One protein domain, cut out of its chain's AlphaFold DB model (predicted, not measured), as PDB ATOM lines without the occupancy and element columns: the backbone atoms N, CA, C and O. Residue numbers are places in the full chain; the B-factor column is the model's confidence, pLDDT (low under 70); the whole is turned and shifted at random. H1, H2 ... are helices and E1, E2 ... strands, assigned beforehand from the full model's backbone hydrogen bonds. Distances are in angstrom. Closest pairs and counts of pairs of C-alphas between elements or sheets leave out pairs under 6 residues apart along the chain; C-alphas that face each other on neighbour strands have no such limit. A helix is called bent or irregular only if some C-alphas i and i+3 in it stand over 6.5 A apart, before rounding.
ATOM      1  N   HIS A  31      62.104 -43.171  78.520       97.50
ATOM      2  CA  HIS A  31      62.514 -42.549  77.261       97.50
ATOM      3  C   HIS A  31      63.437 -41.333  77.484       97.50
ATOM      4  O   HIS A  31      63.474 -40.754  78.574       97.50
ATOM      5  N   CYS A  32      64.136 -40.892  76.434       95.88
ATOM      6  CA  CYS A  32      64.982 -39.698  76.481       95.88
ATOM      7  C   CYS A  32      64.165 -38.398  76.347       95.88
ATOM      8  O   CYS A  32      62.936 -38.391  76.219       95.88
ATOM      9  N   ALA A  33      64.841 -37.248  76.404       93.19
ATOM     10  CA  ALA A  33      64.193 -35.958  76.178       93.19
ATOM     11  C   ALA A  33      63.464 -35.929  74.818       93.19
ATOM     12  O   ALA A  33      63.950 -36.479  73.837       93.19
ATOM     13  N   PHE A  34      62.298 -35.276  74.775       91.94
ATOM     14  CA  PHE A  34      61.442 -35.116  73.584       91.94
ATOM     15  C   PHE A  34      60.847 -36.398  72.966       91.94
ATOM     16  O   PHE A  34      60.064 -36.306  72.026       91.94
ATOM     17  N   GLU A  35      61.127 -37.570  73.531       96.19
ATOM     18  CA  GLU A  35      60.526 -38.855  73.147       96.19
ATOM     19  C   GLU A  35      59.304 -39.209  74.010       96.19
ATOM     20  O   GLU A  35      58.947 -38.463  74.920       96.19
ATOM     21  N   ASN A  36      58.666 -40.349  73.740       96.62
ATOM     22  CA  ASN A  36      57.573 -40.920  74.532       96.62
ATOM     23  C   ASN A  36      57.767 -42.443  74.688       96.62
ATOM     24  O   ASN A  36      58.695 -43.010  74.113       96.62
ATOM     25  N   ALA A  37      56.892 -43.126  75.425       96.56
ATOM     26  CA  ALA A  37      57.015 -44.556  75.732       96.56
ATOM     27  C   ALA A  37      57.126 -45.490  74.503       96.56
ATOM     28  O   ALA A  37      57.614 -46.616  74.627       96.56
ATOM     29  N   GLN A  38      56.686 -45.057  73.316       96.06
ATOM     30  CA  GLN A  38      56.667 -45.890  72.108       96.06
ATOM     31  C   GLN A  38      58.070 -46.208  71.576       96.06
ATOM     32  O   GLN A  38      58.256 -47.253  70.950       96.06
ATOM     33  N   VAL A  39      59.068 -45.359  71.849       97.19
ATOM     34  CA  VAL A  39      60.445 -45.547  71.348       97.19
ATOM     35  C   VAL A  39      61.071 -46.862  71.815       97.19
ATOM     36  O   VAL A  39      61.926 -47.428  71.141       97.19
ATOM     37  N   SER A  40      60.602 -47.398  72.943       96.75
ATOM     38  CA  SER A  40      61.077 -48.661  73.503       96.75
ATOM     39  C   SER A  40      60.308 -49.893  73.010       96.75
ATOM     40  O   SER A  40      60.625 -50.998  73.439       96.75
ATOM     41  N   GLY A  41      59.326 -49.757  72.109       96.31
ATOM     42  CA  GLY A  41      58.385 -50.833  71.763       96.31
ATOM     43  C   GLY A  41      59.038 -52.157  71.343       96.31
ATOM     44  O   GLY A  41      58.631 -53.223  71.806       96.31
ATOM     45  N   HIS A  42      60.096 -52.109  70.527       97.75
ATOM     46  CA  HIS A  42      60.802 -53.321  70.097       97.75
ATOM     47  C   HIS A  42      61.566 -54.001  71.248       97.75
ATOM     48  O   HIS A  42      61.536 -55.225  71.386       97.75
ATOM     49  N   VAL A  43      62.209 -53.208  72.112       97.88
ATOM     50  CA  VAL A  43      62.925 -53.701  73.300       97.88
ATOM     51  C   VAL A  43      61.940 -54.303  74.302       97.88
ATOM     52  O   VAL A  43      62.173 -55.406  74.792       97.88
ATOM     53  N   THR A  44      60.808 -53.634  74.541       97.75
ATOM     54  CA  THR A  44      59.716 -54.131  75.386       97.75
ATOM     55  C   THR A  44      59.242 -55.505  74.928       97.75
ATOM     56  O   THR A  44      59.207 -56.432  75.734       97.75
ATOM     57  N   ALA A  45      58.951 -55.670  73.633       98.00
ATOM     58  CA  ALA A  45      58.478 -56.941  73.088       98.00
ATOM     59  C   ALA A  45      59.496 -58.077  73.284       98.00
ATOM     60  O   ALA A  45      59.123 -59.198  73.634       98.00
ATOM     61  N   LYS A  46      60.793 -57.794  73.100       98.38
ATOM     62  CA  LYS A  46      61.846 -58.792  73.307       98.38
ATOM     63  C   LYS A  46      62.005 -59.173  74.783       98.38
ATOM     64  O   LYS A  46      62.038 -60.358  75.089       98.38
ATOM     65  N   LEU A  47      62.052 -58.199  75.689       97.50
ATOM     66  CA  LEU A  47      62.168 -58.459  77.128       97.50
ATOM     67  C   LEU A  47      60.951 -59.220  77.672       97.50
ATOM     68  O   LEU A  47      61.104 -60.160  78.447       97.50
ATOM     69  N   GLN A  48      59.743 -58.873  77.226       96.50
ATOM     70  CA  GLN A  48      58.531 -59.610  77.589       96.50
ATOM     71  C   GLN A  48      58.573 -61.057  77.083       96.50
ATOM     72  O   GLN A  48      58.233 -61.975  77.829       96.50
ATOM     73  N   LYS A  49      59.048 -61.286  75.849       97.56
ATOM     74  CA  LYS A  49      59.271 -62.638  75.309       97.56
ATOM     75  C   LYS A  49      60.292 -63.435  76.129       97.56
ATOM     76  O   LYS A  49      60.122 -64.641  76.282       97.56
ATOM     77  N   ASP A  50      61.305 -62.765  76.672       96.25
ATOM     78  CA  ASP A  50      62.338 -63.361  77.527       96.25
ATOM     79  C   ASP A  50      61.860 -63.536  78.996       96.25
ATOM     80  O   ASP A  50      62.628 -63.943  79.867       96.25
ATOM     81  N   GLY A  51      60.577 -63.267  79.285       94.38
ATOM     82  CA  GLY A  51      59.929 -63.546  80.571       94.38
ATOM     83  C   GLY A  51      60.029 -62.425  81.607       94.38
ATOM     84  O   GLY A  51      59.790 -62.671  82.791       94.38
ATOM     85  N   TYR A  52      60.400 -61.208  81.207       94.56
ATOM     86  CA  TYR A  52      60.463 -60.055  82.108       94.56
ATOM     87  C   TYR A  52      59.103 -59.356  82.228       94.56
ATOM     88  O   TYR A  52      58.386 -59.163  81.244       94.56
ATOM     89  N   LYS A  53      58.779 -58.888  83.439       92.94
ATOM     90  CA  LYS A  53      57.709 -57.905  83.664       92.94
ATOM     91  C   LYS A  53      58.251 -56.531  83.263       92.94
ATOM     92  O   LYS A  53      59.155 -56.021  83.918       92.94
ATOM     93  N   VAL A  54      57.732 -55.948  82.181       95.06
ATOM     94  CA  VAL A  54      58.224 -54.672  81.634       95.06
ATOM     95  C   VAL A  54      57.135 -53.611  81.690       95.06
ATOM     96  O   VAL A  54      56.018 -53.851  81.232       95.06
ATOM     97  N   VAL A  55      57.484 -52.431  82.196       95.44
ATOM     98  CA  VAL A  55      56.642 -51.232  82.195       95.44
ATOM     99  C   VAL A  55      57.352 -50.136  81.406       95.44
ATOM    100  O   VAL A  55      58.509 -49.817  81.671       95.44
ATOM    101  N   THR A  56      56.666 -49.544  80.436       96.38
ATOM    102  CA  THR A  56      57.110 -48.309  79.780       96.38
ATOM    103  C   THR A  56      56.394 -47.125  80.419       96.38
ATOM    104  O   THR A  56      55.244 -47.244  80.843       96.38
ATOM    105  N   VAL A  57      57.075 -45.985  80.529       96.06
ATOM    106  CA  VAL A  57      56.510 -44.784  81.161       96.06
ATOM    107  C   VAL A  57      56.507 -43.615  80.193       96.06
ATOM    108  O   VAL A  57      57.499 -43.372  79.513       96.06
ATOM    109  N   ASP A  58      55.404 -42.871  80.167       97.88
ATOM    110  CA  ASP A  58      55.366 -41.528  79.598       97.88
ATOM    111  C   ASP A  58      55.637 -40.513  80.710       97.88
ATOM    112  O   ASP A  58      54.856 -40.366  81.660       97.88
ATOM    113  N   LEU A  59      56.768 -39.815  80.607       98.06
ATOM    114  CA  LEU A  59      57.102 -38.746  81.542       98.06
ATOM    115  C   LEU A  59      56.154 -37.544  81.347       98.06
ATOM    116  O   LEU A  59      55.696 -37.298  80.228       98.06
ATOM    117  N   PRO A  60      55.872 -36.763  82.408       98.00
ATOM    118  CA  PRO A  60      55.063 -35.551  82.318       98.00
ATOM    119  C   PRO A  60      55.477 -34.614  81.170       98.00
ATOM    120  O   PRO A  60      56.660 -34.336  80.939       98.00
ATOM    121  N   GLY A  61      54.483 -34.110  80.445       96.81
ATOM    122  CA  GLY A  61      54.691 -33.284  79.256       96.81
ATOM    123  C   GLY A  61      54.898 -34.096  77.975       96.81
ATOM    124  O   GLY A  61      55.491 -33.589  77.022       96.81
ATOM    125  N   ARG A  62      54.449 -35.357  77.942       96.31
ATOM    126  CA  ARG A  62      54.381 -36.202  76.735       96.31
ATOM    127  C   ARG A  62      52.939 -36.568  76.398       96.31
ATOM    128  O   ARG A  62      52.083 -36.453  77.269       96.31
ATOM    129  N   PRO A  63      52.640 -37.018  75.163       93.88
ATOM    130  CA  PRO A  63      51.266 -37.333  74.765       93.88
ATOM    131  C   PRO A  63      50.533 -38.312  75.699       93.88
ATOM    132  O   PRO A  63      49.348 -38.119  75.946       93.88
ATOM    133  N   GLY A  64      51.222 -39.314  76.261       94.44
ATOM    134  CA  GLY A  64      50.630 -40.261  77.220       94.44
ATOM    135  C   GLY A  64      50.559 -39.767  78.672       94.44
ATOM    136  O   GLY A  64      49.968 -40.432  79.517       94.44
ATOM    137  N   ASN A  65      51.134 -38.599  78.970       96.81
ATOM    138  CA  ASN A  65      51.102 -37.957  80.285       96.81
ATOM    139  C   ASN A  65      51.152 -36.424  80.120       96.81
ATOM    140  O   ASN A  65      52.190 -35.791  80.366       96.81
ATOM    141  N   PRO A  66      50.073 -35.819  79.588       96.75
ATOM    142  CA  PRO A  66      50.082 -34.422  79.188       96.75
ATOM    143  C   PRO A  66      50.184 -33.499  80.403       96.75
ATOM    144  O   PRO A  66      49.476 -33.649  81.396       96.75
ATOM    145  N   MET A  67      51.065 -32.508  80.299       96.94
ATOM    146  CA  MET A  67      51.271 -31.464  81.296       96.94
ATOM    147  C   MET A  67      51.806 -30.220  80.591       96.94
ATOM    148  O   MET A  67      52.567 -30.342  79.629       96.94
ATOM    149  N   SER A  68      51.408 -29.028  81.041       96.94
ATOM    150  CA  SER A  68      51.938 -27.791  80.470       96.94
ATOM    151  C   SER A  68      53.447 -27.676  80.752       96.94
ATOM    152  O   SER A  68      53.887 -28.065  81.838       96.94
ATOM    153  N   PRO A  69      54.266 -27.163  79.812       93.81
ATOM    154  CA  PRO A  69      55.723 -27.148  79.973       93.81
ATOM    155  C   PRO A  69      56.211 -26.446  81.247       93.81
ATOM    156  O   PRO A  69      57.179 -26.888  81.853       93.81
ATOM    157  N   ASP A  70      55.512 -25.400  81.693       97.69
ATOM    158  CA  ASP A  70      55.812 -24.628  82.907       97.69
ATOM    159  C   ASP A  70      55.522 -25.382  84.219       97.69
ATOM    160  O   ASP A  70      55.848 -24.895  85.302       97.69
ATOM    161  N   LYS A  71      54.886 -26.554  84.139       97.94
ATOM    162  CA  LYS A  71      54.554 -27.413  85.283       97.94
ATOM    163  C   LYS A  71      55.401 -28.682  85.342       97.94
ATOM    164  O   LYS A  71      55.353 -29.388  86.345       97.94
ATOM    165  N   VAL A  72      56.182 -28.966  84.303       97.25
ATOM    166  CA  VAL A  72      57.062 -30.136  84.238       97.25
ATOM    167  C   VAL A  72      58.307 -29.915  85.101       97.25
ATOM    168  O   VAL A  72      58.948 -28.869  85.028       97.25
ATOM    169  N   SER A  73      58.686 -30.920  85.894       97.38
ATOM    170  CA  SER A  73      59.892 -30.889  86.727       97.38
ATOM    171  C   SER A  73      60.577 -32.256  86.798       97.38
ATOM    172  O   SER A  73      59.960 -33.297  86.553       97.38
ATOM    173  N   LEU A  74      61.860 -32.265  87.175       97.12
ATOM    174  CA  LEU A  74      62.614 -33.506  87.386       97.12
ATOM    175  C   LEU A  74      62.097 -34.313  88.586       97.12
ATOM    176  O   LEU A  74      62.165 -35.540  88.562       97.12
ATOM    177  N   ASP A  75      61.530 -33.651  89.596       98.31
ATOM    178  CA  ASP A  75      60.881 -34.333  90.719       98.31
ATOM    179  C   ASP A  75      59.677 -35.148  90.244       98.31
ATOM    180  O   ASP A  75      59.557 -36.326  90.573       98.31
ATOM    181  N   LEU A  76      58.842 -34.570  89.376       97.69
ATOM    182  CA  LEU A  76      57.717 -35.291  88.781       97.69
ATOM    183  C   LEU A  76      58.186 -36.457  87.898       97.69
ATOM    184  O   LEU A  76      57.514 -37.489  87.830       97.69
ATOM    185  N   TYR A  77      59.343 -36.331  87.238       97.62
ATOM    186  CA  TYR A  77      59.936 -37.419  86.452       97.62
ATOM    187  C   TYR A  77      60.382 -38.569  87.354       97.62
ATOM    188  O   TYR A  77      59.998 -39.716  87.113       97.62
ATOM    189  N   ARG A  78      61.118 -38.264  88.430       96.88
ATOM    190  CA  ARG A  78      61.506 -39.242  89.455       96.88
ATOM    191  C   ARG A  78      60.279 -39.954  90.016       96.88
ATOM    192  O   ARG A  78      60.250 -41.182  90.034       96.88
ATOM    193  N   ASP A  79      59.268 -39.204  90.442       96.88
ATOM    194  CA  ASP A  79      58.089 -39.763  91.107       96.88
ATOM    195  C   ASP A  79      57.288 -40.672  90.162       96.88
ATOM    196  O   ASP A  79      56.805 -41.729  90.571       96.88
ATOM    197  N   THR A  80      57.222 -40.320  88.872       96.69
ATOM    198  CA  THR A  80      56.620 -41.164  87.827       96.69
ATOM    199  C   THR A  80      57.340 -42.513  87.714       96.69
ATOM    200  O   THR A  80      56.691 -43.561  87.694       96.69
ATOM    201  N   VAL A  81      58.678 -42.509  87.701       95.50
ATOM    202  CA  VAL A  81      59.489 -43.737  87.613       95.50
ATOM    203  C   VAL A  81      59.382 -44.573  88.893       95.50
ATOM    204  O   VAL A  81      59.152 -45.780  88.819       95.50
ATOM    205  N   VAL A  82      59.474 -43.951  90.072       93.88
ATOM    206  CA  VAL A  82      59.329 -44.642  91.368       93.88
ATOM    207  C   VAL A  82      57.949 -45.283  91.496       93.88
ATOM    208  O   VAL A  82      57.831 -46.429  91.936       93.88
ATOM    209  N   LYS A  83      56.892 -44.593  91.053       93.44
ATOM    210  CA  LYS A  83      55.540 -45.155  91.018       93.44
ATOM    211  C   LYS A  83      55.460 -46.378  90.100       93.44
ATOM    212  O   LYS A  83      54.872 -47.382  90.498       93.44
ATOM    213  N   ALA A  84      56.070 -46.329  88.915       91.69
ATOM    214  CA  ALA A  84      56.106 -47.469  87.994       91.69
ATOM    215  C   ALA A  84      56.850 -48.682  88.588       91.69
ATOM    216  O   ALA A  84      56.401 -49.822  88.436       91.69
ATOM    217  N   LEU A  85      57.927 -48.447  89.347       85.50
ATOM    218  CA  LEU A  85      58.622 -49.495  90.107       85.50
ATOM    219  C   LEU A  85      57.733 -50.084  91.217       85.50
ATOM    220  O   LEU A  85      57.705 -51.298  91.402       85.50
ATOM    221  N   GLY A  86      56.961 -49.247  91.919       79.00
ATOM    222  CA  GLY A  86      56.040 -49.670  92.980       79.00
ATOM    223  C   GLY A  86      54.867 -50.533  92.499       79.00
ATOM    224  O   GLY A  86      54.434 -51.427  93.223       79.00
ATOM    225  N   VAL A  87      54.387 -50.314  91.269       63.06
ATOM    226  CA  VAL A  87      53.393 -51.185  90.606       63.06
ATOM    227  C   VAL A  87      53.994 -52.549  90.246       63.06
ATOM    228  O   VAL A  87      53.276 -53.538  90.142       63.06
ATOM    229  N   SER A  88      55.317 -52.620  90.110       58.94
ATOM    230  CA  SER A  88      56.033 -53.802  89.631       58.94
ATOM    231  C   SER A  88      56.676 -54.629  90.754       58.94
ATOM    232  O   SER A  88      57.529 -55.471  90.469       58.94
ATOM    233  N   LYS A  89      56.305 -54.386  92.025       58.62
ATOM    234  CA  LYS A  89      56.925 -55.018  93.204       58.62
ATOM    235  C   LYS A  89      57.040 -56.542  93.072       58.62
ATOM    236  O   LYS A  89      56.089 -57.238  92.716       58.62
ATOM    237  N   HIS A  90      58.227 -57.033  93.420       52.94
ATOM    238  CA  HIS A  90      58.566 -58.447  93.567       52.94
ATOM    239  C   HIS A  90      58.019 -58.986  94.905       52.94
ATOM    240  O   HIS A  90      58.124 -58.265  95.900       52.94
TER     241      HIS A  90
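What this domain is: This is residues 31 to 90 of the 95 residues of the protein "Alpha-beta hydrolase superfamily lysophospholipase" of Rhizobium sp. BK313 (UniProt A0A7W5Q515). Reading from residue 31, you will find two helices with one short strand, E1, between them, in a thin, elongated row: H1 runs one way along the long axis, E1 runs back through the middle, and H2 runs roughly the way of H1 on the other side of E1, shifted along that axis. The long link from E1 to H2, residues 58 to 73, loops out at one end. The printed part has 60 residues with two named helices and one named strand, in the order H1, E1, H2, and its class is mostly helix. It is only just loose, close to compact, with a radius of gyration of the C-alphas of 12.6 A, and spans 40 by 24 by 14 A.

How they stand to each other: Start at H1, residues 37 to 49, and go on to E1, residues 54 to 57: their closest C-alphas, those of Ala 37 and Val 57, are 5.5 A apart. E1 pairs with no named strand. Past it comes H2, residues 74 to 87; the closest C-alphas of E1 and H2, those of Val 55 and Ala 84, are 6.9 A apart. H1 and H2 are apart. In H2 every O i to N i+4 pair is within hydrogen-bond range; in H1, 6 of 9 are.

Where its parts are: Find C-alpha 37 at (57.015, -44.556, 75.732); from there H1 runs 18.2 A to C-alpha 49. It is irregular: C-alphas 39 and 42 are 7.9 A apart. E1 runs 10.0 A from C-alpha 54 at (58.224, -54.672, 81.634). H2 runs 20.2 A from C-alpha 74 to C-alpha 87 at (53.393, -51.185, 90.606).

The domain as a whole: Look at Asp 50 and Asp 70 for the two C-alphas farthest apart, 39.6 A. The link from H1 to E1 is tight, and that from E1 to H2 is long, with 16 residues. The printed part has no cut. Its mean pLDDT is 93.3, and residues 87 to 90 are under 70.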